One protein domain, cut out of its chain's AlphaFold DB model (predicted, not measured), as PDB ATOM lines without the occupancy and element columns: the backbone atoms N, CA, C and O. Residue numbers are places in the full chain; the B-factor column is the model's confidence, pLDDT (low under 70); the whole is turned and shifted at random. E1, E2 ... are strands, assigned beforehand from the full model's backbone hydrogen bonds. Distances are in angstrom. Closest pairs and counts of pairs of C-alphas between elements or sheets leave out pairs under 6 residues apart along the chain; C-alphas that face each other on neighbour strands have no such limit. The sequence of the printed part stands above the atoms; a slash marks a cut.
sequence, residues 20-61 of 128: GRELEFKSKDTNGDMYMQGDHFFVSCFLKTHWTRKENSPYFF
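This is residues 20 to 61 of the 128 residues of the protein "DUF2920 family protein" of Campylobacter coli (UniProt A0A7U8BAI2). Little regular structure is present: a loop of residues 20 to 33 leads into one small hairpin, E1 and E2, at one end of a long thin outline, and residues 46 to 61 run away to the other end and fold back there. The printed part has 42 residues with no named helix and two strands, E1 then E2, antiparallel; the class is all strand, with 10 residues in named elements. It is only just loose, close to extended, with a radius of gyration of the C-alphas of 13.5 A and spans of 43 by 19 by 12 A.

After residues 20 to 33, E1 covers residues 34 to 38, 13.7 A long, beginning at C-alpha 34 (-39.816, 45.577, 3.999). E2 covers residues 41 to 45, 13.2 A long, ending at C-alpha 45 (-36.258, 44.409, 0.465).

E1 and E2 form a hairpin through a tight link of 2 residues, their directions at 173 degrees. C-alphas 35 and 44 face each other at 4.4 A. N 36 and O 43, 2.8 A apart, are within hydrogen-bond range.

The C-alphas farthest apart, of Asp 39 and Asn 56, are 43.6 A apart. The printed part has no cut. Mean pLDDT of the printed part is 81.0; residues 24 to 31 are under 70.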
ATOM      1  N   GLY A  20     -33.328  33.496   5.017       82.75
ATOM      2  CA  GLY A  20     -33.764  34.472   4.024       82.75
ATOM      3  C   GLY A  20     -34.348  33.810   2.781       82.75
ATOM      4  O   GLY A  20     -35.087  32.827   2.845       82.75
ATOM      5  N   ARG A  21     -33.946  34.337   1.625       76.94
ATOM      6  CA  ARG A  21     -34.372  33.905   0.283       76.94
ATOM      7  C   ARG A  21     -33.866  32.532  -0.164       76.94
ATOM      8  O   ARG A  21     -34.151  32.151  -1.295       76.94
ATOM      9  N   GLU A  22     -33.107  31.810   0.661       76.56
ATOM     10  CA  GLU A  22     -32.766  30.414   0.356       76.56
ATOM     11  C   GLU A  22     -33.897  29.433   0.661       76.56
ATOM     12  O   GLU A  22     -33.891  28.318   0.144       76.56
ATOM     13  N   LEU A  23     -34.895  29.843   1.447       71.44
ATOM     14  CA  LEU A  23     -36.200  29.202   1.364       71.44
ATOM     15  C   LEU A  23     -36.696  29.407  -0.065       71.44
ATOM     16  O   LEU A  23     -36.817  30.550  -0.508       71.44
ATOM     17  N   GLU A  24     -36.966  28.329  -0.798       60.19
ATOM     18  CA  GLU A  24     -37.704  28.428  -2.053       60.19
ATOM     19  C   GLU A  24     -39.082  29.024  -1.743       60.19
ATOM     20  O   GLU A  24     -40.037  28.312  -1.425       60.19
ATOM     21  N   PHE A  25     -39.191  30.350  -1.790       56.03
ATOM     22  CA  PHE A  25     -40.469  31.032  -1.729       56.03
ATOM     23  C   PHE A  25     -41.210  30.684  -3.015       56.03
ATOM     24  O   PHE A  25     -41.044  31.318  -4.053       56.03
ATOM     25  N   LYS A  26     -42.022  29.624  -2.950       48.81
ATOM     26  CA  LYS A  26     -43.052  29.339  -3.954       48.81
ATOM     27  C   LYS A  26     -44.194  30.356  -3.889       48.81
ATOM     28  O   LYS A  26     -45.063  30.341  -4.760       48.81
ATOM     29  N   SER A  27     -44.234  31.207  -2.861       46.62
ATOM     30  CA  SER A  27     -45.251  32.240  -2.749       46.62
ATOM     31  C   SER A  27     -44.979  33.348  -3.761       46.62
ATOM     32  O   SER A  27     -43.866  33.842  -3.923       46.62
ATOM     33  N   LYS A  28     -46.049  33.765  -4.435       45.75
ATOM     34  CA  LYS A  28     -46.105  34.990  -5.240       45.75
ATOM     35  C   LYS A  28     -46.063  36.253  -4.364       45.75
ATOM     36  O   LYS A  28     -46.317  37.338  -4.876       45.75
ATOM     37  N   ASP A  29     -45.776  36.112  -3.070       54.09
ATOM     38  CA  ASP A  29     -45.681  37.224  -2.142       54.09
ATOM     39  C   ASP A  29     -44.393  37.980  -2.420       54.09
ATOM     40  O   ASP A  29     -43.289  37.612  -2.021       54.09
ATOM     41  N   THR A  30     -44.560  39.067  -3.158       53.75
ATOM     42  CA  THR A  30     -43.529  40.060  -3.421       53.75
ATOM     43  C   THR A  30     -43.253  40.938  -2.204       53.75
ATOM     44  O   THR A  30     -42.402  41.811  -2.291       53.75
ATOM     45  N   ASN A  31     -43.950  40.733  -1.086       60.97
ATOM     46  CA  ASN A  31     -43.793  41.505   0.140       60.97
ATOM     47  C   ASN A  31     -42.618  40.923   0.932       60.97
ATOM     48  O   ASN A  31     -42.780  39.992   1.716       60.97
ATOM     49  N   GLY A  32     -41.413  41.416   0.661       70.00
ATOM     50  CA  GLY A  32     -40.242  41.130   1.484       70.00
ATOM     51  C   GLY A  32     -40.390  41.672   2.900       70.00
ATOM     52  O   GLY A  32     -41.412  42.255   3.255       70.00
ATOM     53  N   ASP A  33     -39.346  41.508   3.710       77.88
ATOM     54  CA  ASP A  33     -39.339  41.949   5.114       77.88
ATOM     55  C   ASP A  33     -39.636  43.451   5.260       77.88
ATOM     56  O   ASP A  33     -40.111  43.912   6.294       77.88
ATOM     57  N   MET A  34     -39.370  44.208   4.196       82.38
ATOM     58  CA  MET A  34     -39.816  45.577   3.999       82.38
ATOM     59  C   MET A  34     -40.166  45.763   2.523       82.38
ATOM     60  O   MET A  34     -39.468  45.253   1.646       82.38
ATOM     61  N   TYR A  35     -41.198  46.548   2.233       86.25
ATOM     62  CA  TYR A  35     -41.479  46.998   0.876       86.25
ATOM     63  C   TYR A  35     -41.770  48.497   0.847       86.25
ATOM     64  O   TYR A  35     -42.231  49.087   1.823       86.25
ATOM     65  N   MET A  36     -41.468  49.115  -0.289       88.88
ATOM     66  CA  MET A  36     -41.780  50.502  -0.599       88.88
ATOM     67  C   MET A  36     -42.619  50.504  -1.868       88.88
ATOM     68  O   MET A  36     -42.187  49.992  -2.904       88.88
ATOM     69  N   GLN A  37     -43.811  51.081  -1.787       90.12
ATOM     70  CA  GLN A  37     -44.733  51.172  -2.907       90.12
ATOM     71  C   GLN A  37     -45.080  52.635  -3.168       90.12
ATOM     72  O   GLN A  37     -45.410  53.373  -2.243       90.12
ATOM     73  N   GLY A  38     -45.005  53.034  -4.433       90.75
ATOM     74  CA  GLY A  38     -45.569  54.283  -4.933       90.75
ATOM     75  C   GLY A  38     -46.458  54.012  -6.143       90.75
ATOM     76  O   GLY A  38     -46.617  52.864  -6.556       90.75
ATOM     77  N   ASP A  39     -46.990  55.067  -6.753       94.81
ATOM     78  CA  ASP A  39     -47.980  54.949  -7.838       94.81
ATOM     79  C   ASP A  39     -47.474  54.163  -9.062       94.81
ATOM     80  O   ASP A  39     -48.258  53.567  -9.803       94.81
ATOM     81  N   HIS A  40     -46.155  54.146  -9.281       95.31
ATOM     82  CA  HIS A  40     -45.519  53.520 -10.446       95.31
ATOM     83  C   HIS A  40     -44.315  52.635 -10.102       95.31
ATOM     84  O   HIS A  40     -43.578  52.228 -11.001       95.31
ATOM     85  N   PHE A  41     -44.078  52.335  -8.822       89.56
ATOM     86  CA  PHE A  41     -42.984  51.451  -8.427       89.56
ATOM     87  C   PHE A  41     -43.356  50.567  -7.243       89.56
ATOM     88  O   PHE A  41     -44.136  50.939  -6.368       89.56
ATOM     89  N   PHE A  42     -42.718  49.404  -7.206       88.50
ATOM     90  CA  PHE A  42     -42.746  48.491  -6.080       88.50
ATOM     91  C   PHE A  42     -41.324  47.979  -5.854       88.50
ATOM     92  O   PHE A  42     -40.731  47.362  -6.741       88.50
ATOM     93  N   VAL A  43     -40.765  48.265  -4.682       87.81
ATOM     94  CA  VAL A  43     -39.447  47.785  -4.261       87.81
ATOM     95  C   VAL A  43     -39.643  46.893  -3.053       87.81
ATOM     96  O   VAL A  43     -40.222  47.316  -2.059       87.81
ATOM     97  N   SER A  44     -39.122  45.675  -3.132       86.25
ATOM     98  CA  SER A  44     -39.119  44.743  -2.015       86.25
ATOM     99  C   SER A  44     -37.703  44.475  -1.539       86.25
ATOM    100  O   SER A  44     -36.831  44.086  -2.320       86.25
ATOM    101  N   CYS A  45     -37.507  44.627  -0.239       84.38
ATOM    102  CA  CYS A  45     -36.258  44.409   0.465       84.38
ATOM    103  C   CYS A  45     -36.339  43.092   1.236       84.38
ATOM    104  O   CYS A  45     -37.349  42.784   1.863       84.38
ATOM    105  N   PHE A  46     -35.263  42.313   1.192       81.50
ATOM    106  CA  PHE A  46     -35.192  41.012   1.848       81.50
ATOM    107  C   PHE A  46     -33.941  40.930   2.705       81.50
ATOM    108  O   PHE A  46     -32.874  41.414   2.311       81.50
ATOM    109  N   LEU A  47     -34.054  40.242   3.833       83.19
ATOM    110  CA  LEU A  47     -32.927  39.880   4.658       83.19
ATOM    111  C   LEU A  47     -31.988  38.972   3.862       83.19
ATOM    112  O   LEU A  47     -32.368  37.918   3.339       83.19
ATOM    113  N   LYS A  48     -30.720  39.378   3.813       85.25
ATOM    114  CA  LYS A  48     -29.626  38.544   3.336       85.25
ATOM    115  C   LYS A  48     -28.751  38.165   4.519       85.25
ATOM    116  O   LYS A  48     -28.142  39.022   5.147       85.25
ATOM    117  N   THR A  49     -28.676  36.873   4.798       88.50
ATOM    118  CA  THR A  49     -27.800  36.322   5.831       88.50
ATOM    119  C   THR A  49     -26.658  35.532   5.194       88.50
ATOM    120  O   THR A  49     -26.658  35.264   3.986       88.50
ATOM    121  N   HIS A  50     -25.665  35.170   6.009       91.19
ATOM    122  CA  HIS A  50     -24.612  34.235   5.602       91.19
ATOM    123  C   HIS A  50     -25.092  32.780   5.591       91.19
ATOM    124  O   HIS A  50     -24.514  31.963   4.880       91.19
ATOM    125  N   TRP A  51     -26.141  32.462   6.355       93.38
ATOM    126  CA  TRP A  51     -26.702  31.121   6.450       93.38
ATOM    127  C   TRP A  51     -27.235  30.626   5.105       93.38
ATOM    128  O   TRP A  51     -27.873  31.370   4.360       93.38
ATOM    129  N   THR A  52     -26.995  29.348   4.817       90.31
ATOM    130  CA  THR A  52     -27.403  28.707   3.564       90.31
ATOM    131  C   THR A  52     -27.870  27.269   3.776       90.31
ATOM    132  O   THR A  52     -27.508  26.622   4.753       90.31
ATOM    133  N   ARG A  53     -28.667  26.734   2.851       89.31
ATOM    134  CA  ARG A  53     -29.044  25.317   2.752       89.31
ATOM    135  C   ARG A  53     -28.146  24.522   1.798       89.31
ATOM    136  O   ARG A  53     -28.434  23.366   1.507       89.31
ATOM    137  N   LYS A  54     -27.029  25.102   1.347       91.62
ATOM    138  CA  LYS A  54     -25.972  24.399   0.606       91.62
ATOM    139  C   LYS A  54     -25.085  23.615   1.571       91.62
ATOM    140  O   LYS A  54     -24.280  24.219   2.272       91.62
ATOM    141  N   GLU A  55     -25.203  22.290   1.568       92.38
ATOM    142  CA  GLU A  55     -24.505  21.389   2.507       92.38
ATOM    143  C   GLU A  55     -22.981  21.576   2.538       92.38
ATOM    144  O   GLU A  55     -22.377  21.544   3.603       92.38
ATOM    145  N   ASN A  56     -22.358  21.858   1.390       95.12
ATOM    146  CA  ASN A  56     -20.904  22.037   1.285       95.12
ATOM    147  C   ASN A  56     -20.406  23.428   1.723       95.12
ATOM    148  O   ASN A  56     -19.219  23.726   1.599       95.12
ATOM    149  N   SER A  57     -21.294  24.316   2.169       94.62
ATOM    150  CA  SER A  57     -20.919  25.658   2.604       94.62
ATOM    151  C   SER A  57     -20.462  25.660   4.065       94.62
ATOM    152  O   SER A  57     -21.132  25.051   4.900       94.62
ATOM    153  N   PRO A  58     -19.426  26.438   4.440       95.25
ATOM    154  CA  PRO A  58     -19.094  26.660   5.851       95.25
ATOM    155  C   PRO A  58     -20.221  27.360   6.633       95.25
ATOM    156  O   PRO A  58     -20.197  27.378   7.859       95.25
ATOM    157  N   TYR A  59     -21.212  27.924   5.935       95.00
ATOM    158  CA  TYR A  59     -22.387  28.567   6.522       95.00
ATOM    159  C   TYR A  59     -23.666  27.730   6.375       95.00
ATOM    160  O   TYR A  59     -24.769  28.282   6.357       95.00
ATOM    161  N   PHE A  60     -23.548  26.410   6.221       95.25
ATOM    162  CA  PHE A  60     -24.713  25.534   6.153       95.25
ATOM    163  C   PHE A  60     -25.523  25.591   7.458       95.25
ATOM    164  O   PHE A  60     -25.046  25.207   8.524       95.25
ATOM    165  N   PHE A  61     -26.759  26.075   7.372       94.81
ATOM    166  CA  PHE A  61     -27.700  26.142   8.483       94.81
ATOM    167  C   PHE A  61     -28.400  24.801   8.618       94.81
ATOM    168  O   PHE A  61     -29.410  24.578   7.959       94.81
TER     169      PHE A  61